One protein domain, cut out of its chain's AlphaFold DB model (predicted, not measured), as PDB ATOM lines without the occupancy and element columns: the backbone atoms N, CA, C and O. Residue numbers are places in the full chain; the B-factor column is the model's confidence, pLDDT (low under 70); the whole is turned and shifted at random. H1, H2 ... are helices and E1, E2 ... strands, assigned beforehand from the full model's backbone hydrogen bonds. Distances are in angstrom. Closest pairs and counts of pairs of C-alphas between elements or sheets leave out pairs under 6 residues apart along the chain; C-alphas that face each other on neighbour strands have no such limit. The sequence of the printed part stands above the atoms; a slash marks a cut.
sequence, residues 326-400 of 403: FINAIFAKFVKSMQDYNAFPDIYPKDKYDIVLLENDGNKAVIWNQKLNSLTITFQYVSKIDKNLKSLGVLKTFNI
ATOM      1  N   PHE A 326      17.101 -42.133  15.680       91.69
ATOM      2  CA  PHE A 326      16.896 -40.994  14.788       91.69
ATOM      3  C   PHE A 326      16.609 -41.450  13.354       91.69
ATOM      4  O   PHE A 326      15.639 -40.994  12.745       91.69
ATOM      5  N   ILE A 327      17.416 -42.380  12.832       92.50
ATOM      6  CA  ILE A 327      17.270 -42.912  11.470       92.50
ATOM      7  C   ILE A 327      15.869 -43.504  11.283       92.50
ATOM      8  O   ILE A 327      15.165 -43.140  10.340       92.50
ATOM      9  N   ASN A 328      15.430 -44.357  12.211       93.12
ATOM     10  CA  ASN A 328      14.125 -45.008  12.150       93.12
ATOM     11  C   ASN A 328      12.969 -44.016  12.323       93.12
ATOM     12  O   ASN A 328      11.962 -44.147  11.630       93.12
ATOM     13  N   ALA A 329      13.102 -43.011  13.196       94.75
ATOM     14  CA  ALA A 329      12.070 -41.990  13.388       94.75
ATOM     15  C   ALA A 329      11.855 -41.144  12.123       94.75
ATOM     16  O   ALA A 329      10.721 -40.988  11.660       94.75
ATOM     17  N   ILE A 330      12.944 -40.650  11.520       96.56
ATOM     18  CA  ILE A 330      12.892 -39.913  10.253       96.56
ATOM     19  C   ILE A 330      12.329 -40.793   9.141       96.56
ATOM     20  O   ILE A 330      11.430 -40.374   8.408       96.56
ATOM     21  N   PHE A 331      12.829 -42.022   9.019       96.75
ATOM     22  CA  PHE A 331      12.410 -42.909   7.947       96.75
ATOM     23  C   PHE A 331      10.936 -43.301   8.061       96.75
ATOM     24  O   PHE A 331      10.221 -43.277   7.063       96.75
ATOM     25  N   ALA A 332      10.436 -43.574   9.268       96.69
ATOM     26  CA  ALA A 332       9.022 -43.861   9.488       96.69
ATOM     27  C   ALA A 332       8.125 -42.690   9.053       96.69
ATOM     28  O   ALA A 332       7.103 -42.906   8.399       96.69
ATOM     29  N   LYS A 333       8.524 -41.446   9.353       97.12
ATOM     30  CA  LYS A 333       7.810 -40.247   8.881       97.12
ATOM     31  C   LYS A 333       7.835 -40.121   7.362       97.12
ATOM     32  O   LYS A 333       6.805 -39.807   6.773       97.12
ATOM     33  N   PHE A 334       8.975 -40.407   6.737       97.44
ATOM     34  CA  PHE A 334       9.110 -40.406   5.283       97.44
ATOM     35  C   PHE A 334       8.218 -41.464   4.614       97.44
ATOM     36  O   PHE A 334       7.463 -41.151   3.700       97.44
ATOM     37  N   VAL A 335       8.239 -42.711   5.090       97.19
ATOM     38  CA  VAL A 335       7.379 -43.770   4.538       97.19
ATOM     39  C   VAL A 335       5.906 -43.406   4.702       97.19
ATOM     40  O   VAL A 335       5.122 -43.567   3.766       97.19
ATOM     41  N   LYS A 336       5.531 -42.862   5.865       96.69
ATOM     42  CA  LYS A 336       4.167 -42.405   6.117       96.69
ATOM     43  C   LYS A 336       3.754 -41.288   5.153       96.69
ATOM     44  O   LYS A 336       2.685 -41.386   4.562       96.69
ATOM     45  N   SER A 337       4.593 -40.275   4.922       96.62
ATOM     46  CA  SER A 337       4.255 -39.197   3.981       96.62
ATOM     47  C   SER A 337       4.098 -39.711   2.547       96.62
ATOM     48  O   SER A 337       3.181 -39.293   1.839       96.62
ATOM     49  N   MET A 338       4.925 -40.672   2.123       96.25
ATOM     50  CA  MET A 338       4.778 -41.315   0.813       96.25
ATOM     51  C   MET A 338       3.424 -42.029   0.673       96.25
ATOM     52  O   MET A 338       2.814 -42.009  -0.398       96.25
ATOM     53  N   GLN A 339       2.938 -42.652   1.751       94.62
ATOM     54  CA  GLN A 339       1.651 -43.353   1.786       94.62
ATOM     55  C   GLN A 339       0.459 -42.393   1.823       94.62
ATOM     56  O   GLN A 339      -0.468 -42.560   1.025       94.62
ATOM     57  N   ASP A 340       0.504 -41.401   2.712       94.38
ATOM     58  CA  ASP A 340      -0.572 -40.431   2.945       94.38
ATOM     59  C   ASP A 340      -0.857 -39.598   1.685       94.38
ATOM     60  O   ASP A 340      -2.013 -39.319   1.375       94.38
ATOM     61  N   TYR A 341       0.185 -39.276   0.908       93.25
ATOM     62  CA  TYR A 341       0.072 -38.454  -0.302       93.25
ATOM     63  C   TYR A 341       0.211 -39.236  -1.615       93.25
ATOM     64  O   TYR A 341       0.426 -38.634  -2.664       93.25
ATOM     65  N   ASN A 342       0.088 -40.570  -1.572       90.06
ATOM     66  CA  ASN A 342       0.147 -41.451  -2.747       90.06
ATOM     67  C   ASN A 342       1.351 -41.171  -3.674       90.06
ATOM     68  O   ASN A 342       1.224 -41.140  -4.898       90.06
ATOM     69  N   ALA A 343       2.525 -40.959  -3.083       92.94
ATOM     70  CA  ALA A 343       3.728 -40.561  -3.810       92.94
ATOM     71  C   ALA A 343       4.484 -41.736  -4.450       92.94
ATOM     72  O   ALA A 343       5.529 -41.540  -5.070       92.94
ATOM     73  N   PHE A 344       3.968 -42.959  -4.309       93.19
ATOM     74  CA  PHE A 344       4.554 -44.150  -4.915       93.19
ATOM     75  C   PHE A 344       4.518 -44.055  -6.450       93.19
ATOM     76  O   PHE A 344       3.511 -43.604  -7.013       93.19
ATOM     77  N   PRO A 345       5.574 -44.514  -7.141       91.94
ATOM     78  CA  PRO A 345       5.503 -44.746  -8.574       91.94
ATOM     79  C   PRO A 345       4.516 -45.881  -8.860       91.94
ATOM     80  O   PRO A 345       4.410 -46.839  -8.090       91.94
ATOM     81  N   ASP A 346       3.805 -45.817  -9.982       89.25
ATOM     82  CA  ASP A 346       2.822 -46.853 -10.316       89.25
ATOM     83  C   ASP A 346       3.461 -48.225 -10.590       89.25
ATOM     84  O   ASP A 346       2.800 -49.251 -10.427       89.25
ATOM     85  N   ILE A 347       4.743 -48.262 -10.975       88.44
ATOM     86  CA  ILE A 347       5.493 -49.519 -11.129       88.44
ATOM     87  C   ILE A 347       5.816 -50.201  -9.786       88.44
ATOM     88  O   ILE A 347       6.036 -51.414  -9.762       88.44
ATOM     89  N   TYR A 348       5.785 -49.461  -8.670       92.19
ATOM     90  CA  TYR A 348       5.959 -49.991  -7.312       92.19
ATOM     91  C   TYR A 348       4.763 -49.602  -6.437       92.19
ATOM     92  O   TYR A 348       4.894 -48.791  -5.521       92.19
ATOM     93  N   PRO A 349       3.567 -50.151  -6.699       91.06
ATOM     94  CA  PRO A 349       2.370 -49.702  -6.012       91.06
ATOM     95  C   PRO A 349       2.406 -50.105  -4.528       91.06
ATOM     96  O   PRO A 349       2.897 -51.179  -4.158       91.06
ATOM     97  N   LYS A 350       1.871 -49.228  -3.669       93.00
ATOM     98  CA  LYS A 350       1.969 -49.329  -2.199       93.00
ATOM     99  C   LYS A 350       1.410 -50.627  -1.606       93.00
ATOM    100  O   LYS A 350       1.802 -51.044  -0.520       93.00
ATOM    101  N   ASP A 351       0.458 -51.263  -2.279       93.62
ATOM    102  CA  ASP A 351      -0.151 -52.527  -1.864       93.62
ATOM    103  C   ASP A 351       0.780 -53.724  -2.103       93.62
ATOM    104  O   ASP A 351       0.692 -54.705  -1.369       93.62
ATOM    105  N   LYS A 352       1.720 -53.617  -3.053       95.00
ATOM    106  CA  LYS A 352       2.636 -54.702  -3.446       95.00
ATOM    107  C   LYS A 352       4.081 -54.495  -3.014       95.00
ATOM    108  O   LYS A 352       4.812 -55.480  -2.934       95.00
ATOM    109  N   TYR A 353       4.491 -53.263  -2.729       96.75
ATOM    110  CA  TYR A 353       5.869 -52.939  -2.368       96.75
ATOM    111  C   TYR A 353       5.951 -52.203  -1.032       96.75
ATOM    112  O   TYR A 353       5.100 -51.376  -0.702       96.75
ATOM    113  N   ASP A 354       6.996 -52.521  -0.274       96.88
ATOM    114  CA  ASP A 354       7.439 -51.779   0.903       96.88
ATOM    115  C   ASP A 354       8.560 -50.813   0.508       96.88
ATOM    116  O   ASP A 354       9.357 -51.118  -0.380       96.88
ATOM    117  N   ILE A 355       8.654 -49.677   1.200       96.88
ATOM    118  CA  ILE A 355       9.817 -48.786   1.132       96.88
ATOM    119  C   ILE A 355      10.763 -49.185   2.265       96.88
ATOM    120  O   ILE A 355      10.361 -49.192   3.429       96.88
ATOM    121  N   VAL A 356      12.010 -49.519   1.940       95.75
ATOM    122  CA  VAL A 356      13.031 -49.904   2.927       95.75
ATOM    123  C   VAL A 356      14.274 -49.037   2.787       95.75
ATOM    124  O   VAL A 356      14.590 -48.566   1.693       95.75
ATOM    125  N   LEU A 357      14.991 -48.842   3.894       95.12
ATOM    126  CA  LEU A 357      16.285 -48.168   3.882       95.12
ATOM    127  C   LEU A 357      17.263 -48.937   2.991       95.12
ATOM    128  O   LEU A 357      17.302 -50.170   3.007       95.12
ATOM    129  N   LEU A 358      18.048 -48.196   2.214       91.50
ATOM    130  CA  LEU A 358      19.156 -48.750   1.452       91.50
ATOM    131  C   LEU A 358      20.462 -48.224   2.042       91.50
ATOM    132  O   LEU A 358      20.811 -47.055   1.871       91.50
ATOM    133  N   GLU A 359      21.172 -49.104   2.735       80.50
ATOM    134  CA  GLU A 359      22.542 -48.865   3.172       80.50
ATOM    135  C   GLU A 359      23.487 -49.315   2.055       80.50
ATOM    136  O   GLU A 359      23.428 -50.459   1.608       80.50
ATOM    137  N   ASN A 360      24.343 -48.410   1.585       69.75
ATOM    138  CA  ASN A 360      25.433 -48.742   0.667       69.75
ATOM    139  C   ASN A 360      26.730 -48.767   1.473       69.75
ATOM    140  O   ASN A 360      26.871 -47.924   2.352       69.75
ATOM    141  N   ASP A 361      27.661 -49.675   1.170       55.50
ATOM    142  CA  ASP A 361      28.937 -49.898   1.878       55.50
ATOM    143  C   ASP A 361      29.596 -48.605   2.424       55.50
ATOM    144  O   ASP A 361      30.379 -47.938   1.747       55.50
ATOM    145  N   GLY A 362      29.264 -48.238   3.671       61.44
ATOM    146  CA  GLY A 362      29.803 -47.076   4.395       61.44
ATOM    147  C   GLY A 362      28.957 -45.789   4.415       61.44
ATOM    148  O   GLY A 362      29.256 -44.899   5.215       61.44
ATOM    149  N   ASN A 363      27.892 -45.678   3.616       65.69
ATOM    150  CA  ASN A 363      26.976 -44.533   3.598       65.69
ATOM    151  C   ASN A 363      25.657 -44.851   4.307       65.69
ATOM    152  O   ASN A 363      24.953 -45.802   3.967       65.69
ATOM    153  N   LYS A 364      25.304 -44.004   5.277       77.00
ATOM    154  CA  LYS A 364      24.052 -44.124   6.025       77.00
ATOM    155  C   LYS A 364      22.854 -43.801   5.148       77.00
ATOM    156  O   LYS A 364      22.888 -42.860   4.361       77.00
ATOM    157  N   ALA A 365      21.780 -44.552   5.352       87.44
ATOM    158  CA  ALA A 365      20.547 -44.389   4.599       87.44
ATOM    159  C   ALA A 365      19.787 -43.095   4.957       87.44
ATOM    160  O   ALA A 365      19.030 -42.596   4.134       87.44
ATOM    161  N   VAL A 366      20.017 -42.503   6.134       92.62
ATOM    162  CA  VAL A 366      19.507 -41.172   6.510       92.62
ATOM    163  C   VAL A 366      20.674 -40.298   6.959       92.62
ATOM    164  O   VAL A 366      21.460 -40.700   7.816       92.62
ATOM    165  N   ILE A 367      20.796 -39.105   6.374       91.62
ATOM    166  CA  ILE A 367      21.892 -38.166   6.637       91.62
ATOM    167  C   ILE A 367      21.319 -36.768   6.850       91.62
ATOM    168  O   ILE A 367      20.708 -36.203   5.945       91.62
ATOM    169  N   TRP A 368      21.567 -36.190   8.023       92.25
ATOM    170  CA  TRP A 368      21.323 -34.777   8.295       92.25
ATOM    171  C   TRP A 368      22.613 -33.973   8.117       92.25
ATOM    172  O   TRP A 368      23.634 -34.273   8.737       92.25
ATOM    173  N   ASN A 369      22.567 -32.945   7.275       89.31
ATOM    174  CA  ASN A 369      23.637 -31.977   7.098       89.31
ATOM    175  C   ASN A 369      23.161 -30.609   7.586       89.31
ATOM    176  O   ASN A 369      22.492 -29.872   6.857       89.31
ATOM    177  N   GLN A 370      23.564 -30.271   8.809       84.88
ATOM    178  CA  GLN A 370      23.191 -29.032   9.483       84.88
ATOM    179  C   GLN A 370      23.676 -27.778   8.743       84.88
ATOM    180  O   GLN A 370      22.961 -26.788   8.685       84.88
ATOM    181  N   LYS A 371      24.859 -27.809   8.113       84.56
ATOM    182  CA  LYS A 371      25.410 -26.634   7.407       84.56
ATOM    183  C   LYS A 371      24.579 -26.231   6.196       84.56
ATOM    184  O   LYS A 371      24.499 -25.053   5.871       84.56
ATOM    185  N   LEU A 372      24.013 -27.219   5.509       87.38
ATOM    186  CA  LEU A 372      23.180 -27.010   4.324       87.38
ATOM    187  C   LEU A 372      21.686 -27.067   4.643       87.38
ATOM    188  O   LEU A 372      20.879 -26.962   3.724       87.38
ATOM    189  N   ASN A 373      21.320 -27.277   5.912       90.69
ATOM    190  CA  ASN A 373      19.951 -27.552   6.330       90.69
ATOM    191  C   ASN A 373      19.280 -28.622   5.457       90.69
ATOM    192  O   ASN A 373      18.141 -28.468   5.018       90.69
ATOM    193  N   SER A 374      20.013 -29.697   5.157       94.00
ATOM    194  CA  SER A 374      19.566 -30.719   4.210       94.00
ATOM    195  C   SER A 374      19.481 -32.092   4.857       94.00
ATOM    196  O   SER A 374      20.419 -32.553   5.510       94.00
ATOM    197  N   LEU A 375      18.340 -32.747   4.668       95.31
ATOM    198  CA  LEU A 375      18.087 -34.118   5.083       95.31
ATOM    199  C   LEU A 375      18.042 -35.001   3.841       95.31
ATOM    200  O   LEU A 375      17.201 -34.798   2.969       95.31
ATOM    201  N   THR A 376      18.919 -35.991   3.767       95.00
ATOM    202  CA  THR A 376      18.971 -36.947   2.661       95.00
ATOM    203  C   THR A 376      18.530 -38.320   3.138       95.00
ATOM    204  O   THR A 376      18.994 -38.794   4.174       95.00
ATOM    205  N   ILE A 377      17.647 -38.957   2.373       95.75
ATOM    206  CA  ILE A 377      17.124 -40.301   2.617       95.75
ATOM    207  C   ILE A 377      17.408 -41.158   1.382       95.75
ATOM    208  O   ILE A 377      17.045 -40.788   0.266       95.75
ATOM    209  N   THR A 378      18.048 -42.304   1.595       95.44
ATOM    210  CA  THR A 378      18.350 -43.316   0.582       95.44
ATOM    211  C   THR A 378      17.522 -44.562   0.867       95.44
ATOM    212  O   THR A 378      17.563 -45.116   1.967       95.44
ATOM    213  N   PHE A 379      16.744 -44.996  -0.114       95.31
ATOM    214  CA  PHE A 379      15.780 -46.077   0.050       95.31
ATOM    215  C   PHE A 379      15.649 -46.908  -1.226       95.31
ATOM    216  O   PHE A 379      16.196 -46.568  -2.272       95.31
ATOM    217  N   GLN A 380      14.927 -48.017  -1.137       95.75
ATOM    218  CA  GLN A 380      14.542 -48.845  -2.280       95.75
ATOM    219  C   GLN A 380      13.149 -49.439  -2.046       95.75
ATOM    220  O   GLN A 380      12.694 -49.552  -0.904       95.75
ATOM    221  N   TYR A 381      12.487 -49.851  -3.122       96.62
ATOM    222  CA  TYR A 381      11.240 -50.604  -3.063       96.62
ATOM    223  C   TYR A 381      11.541 -52.096  -3.033       96.62
ATOM    224  O   TYR A 381      12.342 -52.590  -3.824       96.62
ATOM    225  N   VAL A 382      10.877 -52.828  -2.144       96.50
ATOM    226  CA  VAL A 382      11.009 -54.285  -2.029       96.50
ATOM    227  C   VAL A 382       9.634 -54.914  -2.113       96.50
ATOM    228  O   VAL A 382       8.718 -54.507  -1.398       96.50
ATOM    229  N   SER A 383       9.478 -55.912  -2.979       96.19
ATOM    230  CA  SER A 383       8.203 -56.615  -3.111       96.19
ATOM    231  C   SER A 383       7.803 -57.274  -1.788       96.19
ATOM    232  O   SER A 383       8.613 -57.856  -1.061       96.19
ATOM    233  N   LYS A 384       6.517 -57.170  -1.455       96.31
ATOM    234  CA  LYS A 384       5.909 -57.822  -0.290       96.31
ATOM    235  C   LYS A 384       5.820 -59.338  -0.459       96.31
ATOM    236  O   LYS A 384       5.796 -60.043   0.543       96.31
ATOM    237  N   ILE A 385       5.790 -59.819  -1.704       95.81
ATOM    238  CA  ILE A 385       5.653 -61.239  -2.052       95.81
ATOM    239  C   ILE A 385       7.029 -61.895  -2.207       95.81
ATOM    240  O   ILE A 385       7.271 -62.950  -1.630       95.81
ATOM    241  N   ASP A 386       7.934 -61.263  -2.958       94.12
ATOM    242  CA  ASP A 386       9.287 -61.771  -3.202       94.12
ATOM    243  C   ASP A 386      10.326 -60.739  -2.761       94.12
ATOM    244  O   ASP A 386      10.593 -59.761  -3.454       94.12
ATOM    245  N   LYS A 387      10.952 -60.972  -1.605       92.88
ATOM    246  CA  LYS A 387      11.938 -60.049  -1.025       92.88
ATOM    247  C   LYS A 387      13.228 -59.922  -1.854       92.88
ATOM    248  O   LYS A 387      14.019 -59.018  -1.578       92.88
ATOM    249  N   ASN A 388      13.442 -60.773  -2.865       92.81
ATOM    250  CA  ASN A 388      14.551 -60.642  -3.815       92.81
ATOM    251  C   ASN A 388      14.251 -59.648  -4.942       92.81
ATOM    252  O   ASN A 388      15.183 -59.113  -5.543       92.81
ATOM    253  N   LEU A 389      12.973 -59.364  -5.208       92.94
ATOM    254  CA  LEU A 389      12.571 -58.365  -6.190       92.94
ATOM    255  C   LEU A 389      12.656 -56.969  -5.560       92.94
ATOM    256  O   LEU A 389      11.769 -56.545  -4.810       92.94
ATOM    257  N   LYS A 390      13.753 -56.273  -5.869       93.50
ATOM    258  CA  LYS A 390      14.081 -54.943  -5.350       93.50
ATOM    259  C   LYS A 390      14.261 -53.950  -6.492       93.50
ATOM    260  O   LYS A 390      14.761 -54.314  -7.556       93.50
ATOM    261  N   SER A 391      13.869 -52.703  -6.268       92.56
ATOM    262  CA  SER A 391      14.201 -51.611  -7.182       92.56
ATOM    263  C   SER A 391      15.683 -51.248  -7.091       92.56
ATOM    264  O   SER A 391      16.388 -51.637  -6.160       92.56
ATOM    265  N   LEU A 392      16.139 -50.408  -8.021       89.94
ATOM    266  CA  LEU A 392      17.357 -49.631  -7.806       89.94
ATOM    267  C   LEU A 392      17.181 -48.685  -6.609       89.94
ATOM    268  O   LEU A 392      16.058 -48.319  -6.249       89.94
ATOM    269  N   GLY A 393      18.305 -48.293  -6.012       91.38
ATOM    270  CA  GLY A 393      18.335 -47.309  -4.939       91.38
ATOM    271  C   GLY A 393      17.901 -45.926  -5.410       91.38
ATOM    272  O   GLY A 393      18.329 -45.458  -6.463       91.38
ATOM    273  N   VAL A 394      17.084 -45.271  -4.593       92.00
ATOM    274  CA  VAL A 394      16.593 -43.910  -4.799       92.00
ATOM    275  C   VAL A 394      17.126 -43.024  -3.681       92.00
ATOM    276  O   VAL A 394      17.159 -43.423  -2.518       92.00
ATOM    277  N   LEU A 395      17.544 -41.810  -4.038       93.00
ATOM    278  CA  LEU A 395      18.021 -40.794  -3.105       93.00
ATOM    279  C   LEU A 395      17.111 -39.570  -3.183       93.00
ATOM    280  O   LEU A 395      16.893 -39.021  -4.263       93.00
ATOM    281  N   LYS A 396      16.608 -39.119  -2.031       93.31
ATOM    282  CA  LYS A 396      15.801 -37.902  -1.909       93.31
ATOM    283  C   LYS A 396      16.414 -36.957  -0.889       93.31
ATOM    284  O   LYS A 396      16.729 -37.368   0.223       93.31
ATOM    285  N   THR A 397      16.524 -35.685  -1.259       94.62
ATOM    286  CA  THR A 397      17.002 -34.615  -0.376       94.62
ATOM    287  C   THR A 397      15.881 -33.620  -0.092       94.62
ATOM    288  O   THR A 397      15.144 -33.220  -0.994       94.62
ATOM    289  N   PHE A 398      15.768 -33.228   1.173       94.75
ATOM    290  CA  PHE A 398      14.824 -32.254   1.704       94.75
ATOM    291  C   PHE A 398      15.592 -31.062   2.267       94.75
ATOM    292  O   PHE A 398      16.542 -31.250   3.024       94.75
ATOM    293  N   ASN A 399      15.157 -29.847   1.938       93.44
ATOM    294  CA  ASN A 399      15.676 -28.622   2.543       93.44
ATOM    295  C   ASN A 399      14.789 -28.244   3.735       93.44
ATOM    296  O   ASN A 399      13.593 -28.003   3.563       93.44
ATOM    297  N   ILE A 400      15.359 -28.213   4.937       93.00
ATOM    298  CA  ILE A 400      14.650 -27.999   6.200       93.00
ATOM    299  C   ILE A 400      14.977 -26.595   6.718       93.00
ATOM    300  O   ILE A 400      15.949 -26.390   7.431       93.00
TER     301      ILE A 400
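What this domain is: This is residues 326 to 400 of the 403 residues of an uncharacterized protein of Mycoplasma equirhinis (UniProt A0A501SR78). A single helix, H1, crosses one face of a small, strongly twisted sheet built round its longest strand, E3. E1 and E2 pair with different parts of E3 on one side, E4 on the other. The printed part has 75 residues, with one named helix and four named strands; along the chain H1 comes first, then E1, then E2, then E3 and last E4; the class is mixed, helices and strands, and in the branched sheet E1, E2 and E4 are each antiparallel to E3. It is compact, with a radius of gyration of the C-alphas of 12.7 A and spans of 40 by 30 by 18 A.

How they stand to each other: Start at H1, residues 326 to 340, where every O i to N i+4 pair is within hydrogen-bond range. It is on the sheet, its height over the sheet 6.3 A, and runs across E3, residues 374 to 383, at 65 degrees on the local plane; their closest C-alphas, of Phe 331 and Ile 377, are 7.6 A apart. Beside E3, look for E1, residues 353 to 357, by N 354 and O 382, 2.9 A. E2, residues 366 to 369, shows N 367 and O 376, 2.9 A; E4, residues 394 to 399, shows O 396 and N 377, 2.8 A. E2, E3 and E4 form a meander, each strand the antiparallel neighbour of the one before.

Where its parts are: Find C-alpha 326 at (16.896, -40.994, 14.788); H1 runs 21.1 A from there. E1 spans 13.1 A, E2 10.1 A, E3 29.2 A and E4 17.0 A, ending at C-alpha 399 (15.676, -28.622, 2.543).

The domain as a whole: The C-alphas farthest apart, of Lys 371 and Ile 385, are 41.0 A apart. The printed part has no cut; the link from H1 to E1 is long, and residues 360 to 363 have pLDDT under 70.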